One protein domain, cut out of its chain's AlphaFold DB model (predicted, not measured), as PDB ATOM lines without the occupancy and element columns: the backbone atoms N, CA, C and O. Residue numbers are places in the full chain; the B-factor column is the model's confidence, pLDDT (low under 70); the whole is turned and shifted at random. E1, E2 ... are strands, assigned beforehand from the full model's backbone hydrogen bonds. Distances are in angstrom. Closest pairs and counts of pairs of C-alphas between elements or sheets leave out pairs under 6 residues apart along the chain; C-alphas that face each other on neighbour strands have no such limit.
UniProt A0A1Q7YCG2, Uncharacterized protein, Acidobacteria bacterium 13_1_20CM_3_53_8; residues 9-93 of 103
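Overview. This is residues 9 to 93 of the 103 residues of an uncharacterized protein of Acidobacteria bacterium 13_1_20CM_3_53_8 (UniProt A0A1Q7YCG2). A flat, open arrangement of short strand pairs spreads out from a twisted sheet of three strands, E1, E8 and E7, at one end: the two-stranded pair E2 and E9 lies in the middle, and the small hairpin E3 and E4 makes the opposite end. The hairpin E5 and E6 points off to one side of this long axis, and residues 74 to 82, the link from E8 to E9, loop out on the other side. The printed part has 85 residues with no named helix and nine named strands, E1 to E9 in order along the chain; the class is all strand, though under half of the residues, 40 of 85, are in named elements. The largest sheet has the order E1, E8, E7, and each of the four sheets is antiparallel. The whole is only just compact, close to loose, with a radius of gyration of the C-alphas of 13.8 A, and spans 43 by 36 by 18 A.

Arrangement. In the largest sheet, E8, residues 67 to 73, is the inner strand, and E1, residues 9 to 13, and E7, residues 57 to 64, are edge strands. E7 and E8 form a hairpin, antiparallel at 158 degrees, with N 59 and O 71 2.9 A apart, within hydrogen-bond range. E1 and E8 are antiparallel at 149 degrees, with N 10 and O 70 at 2.9 A. The sheet is only just strongly twisted, its C-alphas up to 4.5 A off the best plane. E2, residues 22 to 25, and E9, residues 83 to 86, are antiparallel at 155 degrees, with N 24 and O 84 at 2.9 A. Residues 23 to 24 of E2 also pair, antiparallel, with residues 53 to 54. E2 runs on into E3, residues 27 to 29, at 54 degrees. E3 and E4, residues 32 to 34, form a hairpin, with N 29 and O 32 at 2.8 A. E4 runs on at 52 degrees into E5, residues 37 to 39. E5 and E6, residues 46 to 48, form a hairpin, with N 38 and O 47 at 2.9 A. E2 is apart from E7 and E8.

Along the chain. E1 begins at C-alpha 9, (28.542, 36.993, 29.856). E7 is 21.2 A long and E8 19.4 A; E7 begins at C-alpha 57, (31.160, 47.952, 33.960). E1 measures 13.5 A, E9 9.9 A and E2 9.8 A. E3 and E4 are each 6.3 A long, E5 6.5 A and E6 6.7 A. E9 ends at C-alpha 86, (19.553, 45.207, 23.490).

Size, cuts and confidence. The C-alphas of Arg 30 and Ser 65, the two farthest apart, are 43.4 A apart. The printed part has no cut, and no link is long. Mean pLDDT of the printed part is 78.4; residues 14 to 20, 43 to 44 and 89 to 93 are under 70.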
ATOM      1  N   TYR A   9      27.571  37.237  30.921       78.69
ATOM      2  CA  TYR A   9      28.542  36.993  29.856       78.69
ATOM      3  C   TYR A   9      27.857  37.164  28.506       78.69
ATOM      4  O   TYR A   9      26.842  36.522  28.239       78.69
ATOM      5  N   LEU A  10      28.403  38.042  27.667       75.19
ATOM      6  CA  LEU A  10      27.895  38.299  26.326       75.19
ATOM      7  C   LEU A  10      28.911  37.901  25.259       75.19
ATOM      8  O   LEU A  10      30.118  38.075  25.421       75.19
ATOM      9  N   PHE A  11      28.374  37.432  24.137       77.50
ATOM     10  CA  PHE A  11      29.114  37.020  22.954       77.50
ATOM     11  C   PHE A  11      28.649  37.904  21.801       77.50
ATOM     12  O   PHE A  11      27.491  37.833  21.388       77.50
ATOM     13  N   VAL A  12      29.526  38.778  21.317       75.94
ATOM     14  CA  VAL A  12      29.191  39.775  20.296       75.94
ATOM     15  C   VAL A  12      30.047  39.513  19.067       75.94
ATOM     16  O   VAL A  12      31.257  39.373  19.191       75.94
ATOM     17  N   ALA A  13      29.438  39.446  17.885       74.44
ATOM     18  CA  ALA A  13      30.194  39.339  16.641       74.44
ATOM     19  C   ALA A  13      31.031  40.607  16.399       74.44
ATOM     20  O   ALA A  13      30.528  41.719  16.575       74.44
ATOM     21  N   ASP A  14      32.270  40.434  15.940       69.75
ATOM     22  CA  ASP A  14      33.235  41.488  15.608       69.75
ATOM     23  C   ASP A  14      32.859  42.191  14.293       69.75
ATOM     24  O   ASP A  14      33.635  42.262  13.343       69.75
ATOM     25  N   ALA A  15      31.638  42.711  14.185       65.12
ATOM     26  CA  ALA A  15      31.353  43.683  13.143       65.12
ATOM     27  C   ALA A  15      32.022  45.008  13.541       65.12
ATOM     28  O   ALA A  15      31.796  45.531  14.637       65.12
ATOM     29  N   ALA A  16      32.870  45.539  12.656       47.09
ATOM     30  CA  ALA A  16      33.535  46.820  12.858       47.09
ATOM     31  C   ALA A  16      32.476  47.891  13.184       47.09
ATOM     32  O   ALA A  16      31.600  48.159  12.364       47.09
ATOM     33  N   ASN A  17      32.559  48.481  14.381       51.66
ATOM     34  CA  ASN A  17      31.683  49.542  14.912       51.66
ATOM     35  C   ASN A  17      30.399  49.118  15.647       51.66
ATOM     36  O   ASN A  17      29.507  49.949  15.826       51.66
ATOM     37  N   VAL A  18      30.275  47.880  16.133       59.47
ATOM     38  CA  VAL A  18      29.162  47.552  17.040       59.47
ATOM     39  C   VAL A  18      29.438  48.147  18.424       59.47
ATOM     40  O   VAL A  18      30.329  47.701  19.144       59.47
ATOM     41  N   HIS A  19      28.676  49.180  18.792       63.72
ATOM     42  CA  HIS A  19      28.613  49.660  20.172       63.72
ATOM     43  C   HIS A  19      28.284  48.493  21.117       63.72
ATOM     44  O   HIS A  19      27.506  47.614  20.730       63.72
ATOM     45  N   PRO A  20      28.829  48.471  22.351       67.19
ATOM     46  CA  PRO A  20      28.425  47.485  23.341       67.19
ATOM     47  C   PRO A  20      26.897  47.473  23.465       67.19
ATOM     48  O   PRO A  20      26.287  48.548  23.431       67.19
ATOM     49  N   PRO A  21      26.269  46.295  23.590       77.56
ATOM     50  CA  PRO A  21      24.826  46.222  23.741       77.56
ATOM     51  C   PRO A  21      24.378  47.015  24.974       77.56
ATOM     52  O   PRO A  21      25.067  47.060  25.999       77.56
ATOM     53  N   PHE A  22      23.206  47.632  24.876       80.81
ATOM     54  CA  PHE A  22      22.599  48.352  25.981       80.81
ATOM     55  C   PHE A  22      22.055  47.362  27.000       80.81
ATOM     56  O   PHE A  22      21.283  46.463  26.668       80.81
ATOM     57  N   LEU A  23      22.412  47.570  28.260       86.19
ATOM     58  CA  LEU A  23      21.717  46.973  29.384       86.19
ATOM     59  C   LEU A  23      20.636  47.956  29.828       86.19
ATOM     60  O   LEU A  23      20.950  49.099  30.163       86.19
ATOM     61  N   VAL A  24      19.373  47.539  29.800       88.06
ATOM     62  CA  VAL A  24      18.240  48.439  30.052       88.06
ATOM     63  C   VAL A  24      17.323  47.914  31.144       88.06
ATOM     64  O   VAL A  24      17.099  46.709  31.240       88.06
ATOM     65  N   ARG A  25      16.772  48.821  31.952       88.56
ATOM     66  CA  ARG A  25      15.714  48.547  32.927       88.56
ATOM     67  C   ARG A  25      14.357  48.522  32.228       88.56
ATOM     68  O   ARG A  25      14.080  49.350  31.361       88.56
ATOM     69  N   LEU A  26      13.520  47.564  32.612       86.94
ATOM     70  CA  LEU A  26      12.149  47.442  32.136       86.94
ATOM     71  C   LEU A  26      11.197  48.105  33.130       86.94
ATOM     72  O   LEU A  26      11.078  47.670  34.278       86.94
ATOM     73  N   ASP A  27      10.468  49.112  32.665       85.38
ATOM     74  CA  ASP A  27       9.474  49.798  33.481       85.38
ATOM     75  C   ASP A  27       8.129  49.089  33.407       85.38
ATOM     76  O   ASP A  27       7.740  48.527  32.377       85.38
ATOM     77  N   GLU A  28       7.383  49.133  34.505       83.38
ATOM     78  CA  GLU A  28       6.029  48.605  34.529       83.38
ATOM     79  C   GLU A  28       5.058  49.583  33.860       83.38
ATOM     80  O   GLU A  28       4.880  50.722  34.288       83.38
ATOM     81  N   ARG A  29       4.400  49.132  32.791       79.81
ATOM     82  CA  ARG A  29       3.330  49.872  32.119       79.81
ATOM     83  C   ARG A  29       2.152  48.950  31.844       79.81
ATOM     84  O   ARG A  29       2.249  48.039  31.026       79.81
ATOM     85  N   ARG A  30       1.010  49.248  32.475       82.44
ATOM     86  CA  ARG A  30      -0.268  48.524  32.297       82.44
ATOM     87  C   ARG A  30      -0.132  47.007  32.526       82.44
ATOM     88  O   ARG A  30      -0.602  46.220  31.713       82.44
ATOM     89  N   GLY A  31       0.561  46.606  33.594       80.62
ATOM     90  CA  GLY A  31       0.761  45.194  33.950       80.62
ATOM     91  C   GLY A  31       1.781  44.440  33.086       80.62
ATOM     92  O   GLY A  31       1.934  43.233  33.245       80.62
ATOM     93  N   ALA A  32       2.491  45.124  32.182       79.12
ATOM     94  CA  ALA A  32       3.584  44.551  31.403       79.12
ATOM     95  C   ALA A  32       4.885  45.335  31.629       79.12
ATOM     96  O   ALA A  32       4.878  46.564  31.676       79.12
ATOM     97  N   ARG A  33       6.014  44.626  31.720       82.50
ATOM     98  CA  ARG A  33       7.356  45.222  31.801       82.50
ATOM     99  C   ARG A  33       7.855  45.563  30.399       82.50
ATOM    100  O   ARG A  33       7.809  44.716  29.507       82.50
ATOM    101  N   ARG A  34       8.254  46.817  30.170       83.19
ATOM    102  CA  ARG A  34       8.552  47.354  28.834       83.19
ATOM    103  C   ARG A  34       9.706  48.355  28.863       83.19
ATOM    104  O   ARG A  34       9.874  49.101  29.818       83.19
ATOM    105  N   VAL A  35      10.436  48.417  27.756       85.62
ATOM    106  CA  VAL A  35      11.400  49.477  27.429       85.62
ATOM    107  C   VAL A  35      10.879  50.246  26.218       85.62
ATOM    108  O   VAL A  35      10.223  49.657  25.353       85.62
ATOM    109  N   THR A  36      11.134  51.552  26.151       82.50
ATOM    110  CA  THR A  36      10.767  52.353  24.977       82.50
ATOM    111  C   THR A  36      12.000  52.564  24.112       82.50
ATOM    112  O   THR A  36      12.933  53.252  24.515       82.50
ATOM    113  N   ALA A  37      11.987  51.986  22.911       81.88
ATOM    114  CA  ALA A  37      12.989  52.250  21.891       81.88
ATOM    115  C   ALA A  37      12.391  53.111  20.780       81.88
ATOM    116  O   ALA A  37      11.347  52.780  20.216       81.88
ATOM    117  N   ILE A  38      13.051  54.224  20.472       81.62
ATOM    118  CA  ILE A  38      12.608  55.179  19.460       81.62
ATOM    119  C   ILE A  38      13.501  55.010  18.235       81.62
ATOM    120  O   ILE A  38      14.680  55.361  18.262       81.62
ATOM    121  N   ALA A  39      12.944  54.476  17.151       77.25
ATOM    122  CA  ALA A  39      13.623  54.477  15.861       77.25
ATOM    123  C   ALA A  39      13.691  55.915  15.324       77.25
ATOM    124  O   ALA A  39      12.673  56.606  15.250       77.25
ATOM    125  N   GLN A  40      14.882  56.371  14.938       70.62
ATOM    126  CA  GLN A  40      15.056  57.688  14.327       70.62
ATOM    127  C   GLN A  40      15.052  57.563  12.803       70.62
ATOM    128  O   GLN A  40      15.832  56.814  12.214       70.62
ATOM    129  N   LYS A  41      14.156  58.307  12.147       71.56
ATOM    130  CA  LYS A  41      14.016  58.293  10.688       71.56
ATOM    131  C   LYS A  41      15.339  58.695  10.026       71.56
ATOM    132  O   LYS A  41      15.874  59.758  10.314       71.56
ATOM    133  N   GLY A  42      15.831  57.858   9.113       70.56
ATOM    134  CA  GLY A  42      17.073  58.105   8.368       70.56
ATOM    135  C   GLY A  42      18.357  57.659   9.077       70.56
ATOM    136  O   GLY A  42      19.423  57.752   8.477       70.56
ATOM    137  N   ILE A  43      18.273  57.131  10.304       69.75
ATOM    138  CA  ILE A  43      19.414  56.589  11.050       69.75
ATOM    139  C   ILE A  43      19.247  55.072  11.180       69.75
ATOM    140  O   ILE A  43      18.174  54.578  11.527       69.75
ATOM    141  N   ARG A  44      20.316  54.308  10.913       68.38
ATOM    142  CA  ARG A  44      20.355  52.883  11.275       68.38
ATOM    143  C   ARG A  44      20.533  52.778  12.790       68.38
ATOM    144  O   ARG A  44      21.624  53.038  13.282       68.38
ATOM    145  N   GLY A  45      19.469  52.413  13.505       71.56
ATOM    146  CA  GLY A  45      19.500  52.193  14.953       71.56
ATOM    147  C   GLY A  45      18.244  52.687  15.669       71.56
ATOM    148  O   GLY A  45      17.194  52.900  15.060       71.56
ATOM    149  N   PHE A  46      18.358  52.858  16.982       80.25
ATOM    150  CA  PHE A  46      17.308  53.360  17.866       80.25
ATOM    151  C   PHE A  46      17.932  54.159  19.017       80.25
ATOM    152  O   PHE A  46      19.115  54.011  19.318       80.25
ATOM    153  N   ALA A  47      17.122  54.984  19.673       83.06
ATOM    154  CA  ALA A  47      17.448  55.613  20.946       83.06
ATOM    155  C   ALA A  47      16.660  54.942  22.079       83.06
ATOM    156  O   ALA A  47      15.499  54.571  21.893       83.06
ATOM    157  N   ILE A  48      17.287  54.807  23.245       85.50
ATOM    158  CA  ILE A  48      16.644  54.397  24.500       85.50
ATOM    159  C   ILE A  48      16.635  55.606  25.422       85.50
ATOM    160  O   ILE A  48      17.584  56.391  25.421       85.50
ATOM    161  N   ASP A  49      15.569  55.739  26.204       85.19
ATOM    162  CA  ASP A  49      15.515  56.726  27.276       85.19
ATOM    163  C   ASP A  49      16.705  56.533  28.231       85.19
ATOM    164  O   ASP A  49      16.955  55.427  28.719       85.19
ATOM    165  N   SER A  50      17.457  57.602  28.498       83.00
ATOM    166  CA  SER A  50      18.641  57.542  29.355       83.00
ATOM    167  C   SER A  50      18.338  57.016  30.756       83.00
ATOM    168  O   SER A  50      19.203  56.369  31.343       83.00
ATOM    169  N   GLU A  51      17.121  57.224  31.263       86.62
ATOM    170  CA  GLU A  51      16.681  56.731  32.577       86.62
ATOM    171  C   GLU A  51      16.442  55.215  32.610       86.62
ATOM    172  O   GLU A  51      16.419  54.586  33.677       86.62
ATOM    173  N   GLN A  52      16.276  54.607  31.434       88.44
ATOM    174  CA  GLN A  52      16.183  53.161  31.269       88.44
ATOM    175  C   GLN A  52      17.558  52.532  31.022       88.44
ATOM    176  O   GLN A  52      17.690  51.322  31.179       88.44
ATOM    177  N   ILE A  53      18.597  53.300  30.675       87.75
ATOM    178  CA  ILE A  53      19.945  52.762  30.447       87.75
ATOM    179  C   ILE A  53      20.635  52.496  31.786       87.75
ATOM    180  O   ILE A  53      21.006  53.405  32.530       87.75
ATOM    181  N   ILE A  54      20.909  51.224  32.057       87.12
ATOM    182  CA  ILE A  54      21.798  50.818  33.139       87.12
ATOM    183  C   ILE A  54      23.229  50.995  32.626       87.12
ATOM    184  O   ILE A  54      23.565  50.534  31.538       87.12
ATOM    185  N   LYS A  55      24.088  51.659  33.406       84.62
ATOM    186  CA  LYS A  55      25.519  51.830  33.093       84.62
ATOM    187  C   LYS A  55      26.351  50.773  33.833       84.62
ATOM    188  O   LYS A  55      26.757  51.036  34.970       84.62
ATOM    189  N   PRO A  56      26.594  49.580  33.259       81.44
ATOM    190  CA  PRO A  56      27.429  48.580  33.903       81.44
ATOM    191  C   PRO A  56      28.916  48.854  33.639       81.44
ATOM    192  O   PRO A  56      29.294  49.682  32.809       81.44
ATOM    193  N   HIS A  57      29.766  48.116  34.346       83.75
ATOM    194  CA  HIS A  57      31.160  47.952  33.960       83.75
ATOM    195  C   HIS A  57      31.266  46.811  32.948       83.75
ATOM    196  O   HIS A  57      30.754  45.719  33.192       83.75
ATOM    197  N   PHE A  58      31.941  47.067  31.831       80.38
ATOM    198  CA  PHE A  58      32.218  46.068  30.805       80.38
ATOM    199  C   PHE A  58      33.703  45.716  30.826       80.38
ATOM    200  O   PHE A  58      34.548  46.612  30.815       80.38
ATOM    201  N   THR A  59      34.013  44.424  30.793       85.06
ATOM    202  CA  THR A  59      35.373  43.922  30.578       85.06
ATOM    203  C   THR A  59      35.359  43.015  29.358       85.06
ATOM    204  O   THR A  59      34.583  42.067  29.303       85.06
ATOM    205  N   VAL A  60      36.223  43.273  28.376       84.69
ATOM    206  CA  VAL A  60      36.463  42.299  27.303       84.69
ATOM    207  C   VAL A  60      37.361  41.203  27.861       84.69
ATOM    208  O   VAL A  60      38.476  41.486  28.289       84.69
ATOM    209  N   ILE A  61      36.865  39.969  27.863       88.56
ATOM    210  CA  ILE A  61      37.598  38.794  28.341       88.56
ATOM    211  C   ILE A  61      38.515  38.268  27.235       88.56
ATOM    212  O   ILE A  61      39.678  37.963  27.482       88.56
ATOM    213  N   ALA A  62      37.994  38.158  26.011       86.25
ATOM    214  CA  ALA A  62      38.719  37.595  24.877       86.25
ATOM    215  C   ALA A  62      38.160  38.102  23.543       86.25
ATOM    216  O   ALA A  62      37.026  38.577  23.464       86.25
ATOM    217  N   ARG A  63      38.961  37.952  22.486       87.81
ATOM    218  CA  ARG A  63      38.531  38.068  21.089       87.81
ATOM    219  C   ARG A  63      39.032  36.849  20.331       87.81
ATOM    220  O   ARG A  63      40.228  36.573  20.370       87.81
ATOM    221  N   ALA A  64      38.135  36.112  19.693       85.00
ATOM    222  CA  ALA A  64      38.483  34.901  18.957       85.00
ATOM    223  C   ALA A  64      37.441  34.612  17.878       85.00
ATOM    224  O   ALA A  64      36.249  34.794  18.108       85.00
ATOM    225  N   SER A  65      37.887  34.133  16.714       86.00
ATOM    226  CA  SER A  65      37.007  33.675  15.625       86.00
ATOM    227  C   SER A  65      35.947  34.699  15.189       86.00
ATOM    228  O   SER A  65      34.813  34.331  14.892       86.00
ATOM    229  N   GLY A  66      36.300  35.988  15.175       81.88
ATOM    230  CA  GLY A  66      35.367  37.068  14.836       81.88
ATOM    231  C   GLY A  66      34.295  37.319  15.902       81.88
ATOM    232  O   GLY A  66      33.221  37.822  15.576       81.88
ATOM    233  N   MET A  67      34.559  36.944  17.155       81.06
ATOM    234  CA  MET A  67      33.693  37.175  18.306       81.06
ATOM    235  C   MET A  67      34.462  37.868  19.433       81.06
ATOM    236  O   MET A  67      35.548  37.436  19.827       81.06
ATOM    237  N   THR A  68      33.835  38.875  20.034       82.81
ATOM    238  CA  THR A  68      34.245  39.504  21.287       82.81
ATOM    239  C   THR A  68      33.443  38.905  22.444       82.81
ATOM    240  O   THR A  68      32.209  38.908  22.451       82.81
ATOM    241  N   PHE A  69      34.161  38.426  23.457       82.31
ATOM    242  CA  PHE A  69      33.617  37.860  24.687       82.31
ATOM    243  C   PHE A  69      33.693  38.917  25.785       82.31
ATOM    244  O   PHE A  69      34.776  39.435  26.071       82.31
ATOM    245  N   MET A  70      32.560  39.253  26.399       82.56
ATOM    246  CA  MET A  70      32.465  40.347  27.369       82.56
ATOM    247  C   MET A  70      31.855  39.876  28.685       82.56
ATOM    248  O   MET A  70      30.827  39.202  28.692       82.56
ATOM    249  N   GLU A  71      32.454  40.293  29.796       83.75
ATOM    250  CA  GLU A  71      31.830  40.282  31.115       83.75
ATOM    251  C   GLU A  71      31.135  41.622  31.351       83.75
ATOM    252  O   GLU A  71      31.724  42.690  31.151       83.75
ATOM    253  N   ILE A  72      29.896  41.566  31.825       81.50
ATOM    254  CA  ILE A  72      29.132  42.722  32.271       81.50
ATOM    255  C   ILE A  72      28.874  42.590  33.761       81.50
ATOM    256  O   ILE A  72      28.277  41.616  34.227       81.50
ATOM    257  N   ARG A  73      29.284  43.630  34.486       82.44
ATOM    258  CA  ARG A  73      29.057  43.782  35.919       82.44
ATOM    259  C   ARG A  73      28.122  44.962  36.169       82.44
ATOM    260  O   ARG A  73      28.540  46.116  36.002       82.44
ATOM    261  N   PRO A  74      26.850  44.714  36.515       78.38
ATOM    262  CA  PRO A  74      25.953  45.788  36.897       78.38
ATOM    263  C   PRO A  74      26.400  46.388  38.235       78.38
ATOM    264  O   PRO A  74      26.915  45.693  39.103       78.38
ATOM    265  N   ARG A  75      26.213  47.702  38.403       78.62
ATOM    266  CA  ARG A  75      26.590  48.415  39.641       78.62
ATOM    267  C   ARG A  75      25.659  48.123  40.821       78.62
ATOM    268  O   ARG A  75      25.986  48.460  41.952       78.62
ATOM    269  N   ALA A  76      24.493  47.554  40.539       76.06
ATOM    270  CA  ALA A  76      23.503  47.129  41.510       76.06
ATOM    271  C   ALA A  76      22.916  45.782  41.061       76.06
ATOM    272  O   ALA A  76      22.896  45.512  39.854       76.06
ATOM    273  N   PRO A  77      22.424  44.944  41.990       75.50
ATOM    274  CA  PRO A  77      21.732  43.711  41.637       75.50
ATOM    275  C   PRO A  77      20.574  43.979  40.673       75.50
ATOM    276  O   PRO A  77      19.811  44.927  40.856       75.50
ATOM    277  N   LEU A  78      20.439  43.130  39.656       77.06
ATOM    278  CA  LEU A  78      19.331  43.192  38.708       77.06
ATOM    279  C   LEU A  78      18.378  42.040  38.979       77.06
ATOM    280  O   LEU A  78      18.773  40.875  38.881       77.06
ATOM    281  N   ALA A  79      17.129  42.356  39.306       76.50
ATOM    282  CA  ALA A  79      16.142  41.318  39.535       76.50
ATOM    283  C   ALA A  79      15.783  40.620  38.207       76.50
ATOM    284  O   ALA A  79      15.640  41.277  37.166       76.50
ATOM    285  N   PRO A  80      15.628  39.286  38.209       75.12
ATOM    286  CA  PRO A  80      15.212  38.551  37.023       75.12
ATOM    287  C   PRO A  80      13.897  39.086  36.449       75.12
ATOM    288  O   PRO A  80      12.910  39.223  37.165       75.12
ATOM    289  N   GLY A  81      13.873  39.354  35.142       78.19
ATOM    290  CA  GLY A  81      12.690  39.890  34.456       78.19
ATOM    291  C   GLY A  81      12.507  41.410  34.557       78.19
ATOM    292  O   GLY A  81      11.565  41.929  33.966       78.19
ATOM    293  N   GLU A  82      13.402  42.134  35.239       82.75
ATOM    294  CA  GLU A  82      13.363  43.604  35.325       82.75
ATOM    295  C   GLU A  82      14.345  44.310  34.380       82.75
ATOM    296  O   GLU A  82      14.422  45.539  34.367       82.75
ATOM    297  N   TYR A  83      15.096  43.560  33.572       86.12
ATOM    298  CA  TYR A  83      16.074  44.116  32.641       86.12
ATOM    299  C   TYR A  83      16.141  43.335  31.325       86.12
ATOM    300  O   TYR A  83      15.705  42.186  31.232       86.12
ATOM    301  N   ALA A  84      16.716  43.969  30.305       84.25
ATOM    302  CA  ALA A  84      16.986  43.370  29.003       84.25
ATOM    303  C   ALA A  84      18.368  43.778  28.478       84.25
ATOM    304  O   ALA A  84      18.919  44.806  28.879       84.25
ATOM    305  N   VAL A  85      18.908  42.977  27.557       82.88
ATOM    306  CA  VAL A  85      20.100  43.311  26.773       82.88
ATOM    307  C   VAL A  85      19.657  43.578  25.338       82.88
ATOM    308  O   VAL A  85      19.060  42.712  24.693       82.88
ATOM    309  N   ILE A  86      19.931  44.779  24.837       78.81
ATOM    310  CA  ILE A  86      19.553  45.207  23.490       78.81
ATOM    311  C   ILE A  86      20.817  45.420  22.664       78.81
ATOM    312  O   ILE A  86      21.692  46.196  23.048       78.81
ATOM    313  N   GLY A  87      20.918  44.725  21.532       75.00
ATOM    314  CA  GLY A  87      22.004  44.895  20.572       75.00
ATOM    315  C   GLY A  87      21.963  46.239  19.837       75.00
ATOM    316  O   GLY A  87      21.219  47.150  20.182       75.00
ATOM    317  N   SER A  88      22.761  46.363  18.780       70.50
ATOM    318  CA  SER A  88      22.807  47.565  17.934       70.50
ATOM    319  C   SER A  88      21.587  47.739  17.014       70.50
ATOM    320  O   SER A  88      21.454  48.776  16.367       70.50
ATOM    321  N   ASP A  89      20.690  46.751  16.951       69.69
ATOM    322  CA  ASP A  89      19.429  46.802  16.212       69.69
ATOM    323  C   ASP A  89      18.276  46.189  17.036       69.69
ATOM    324  O   ASP A  89      18.498  45.420  17.974       69.69
ATOM    325  N   LEU A  90      17.031  46.538  16.688       65.69
ATOM    326  CA  LEU A  90      15.828  46.036  17.373       65.69
ATOM    327  C   LEU A  90      15.484  44.579  17.028       65.69
ATOM    328  O   LEU A  90      14.599  44.006  17.661       65.69
ATOM    329  N   ALA A  91      16.152  43.972  16.045       64.88
ATOM    330  CA  ALA A  91      15.988  42.552  15.741       64.88
ATOM    331  C   ALA A  91      16.798  41.670  16.712       64.88
ATOM    332  O   ALA A  91      16.514  40.482  16.851       64.88
ATOM    333  N   ARG A  92      17.779  42.249  17.415       65.00
ATOM    334  CA  ARG A  92      18.652  41.579  18.385       65.00
ATOM    335  C   ARG A  92      18.325  42.014  19.813       65.00
ATOM    336  O   ARG A  92      19.124  42.676  20.477       65.00
ATOM    337  N   ILE A  93      17.145  41.628  20.292       63.25
ATOM    338  CA  ILE A  93      16.723  41.832  21.685       63.25
ATOM    339  C   ILE A  93      16.776  40.493  22.409       63.25
ATOM    340  O   ILE A  93      16.156  39.526  21.970       63.25
TER     341      ILE A  93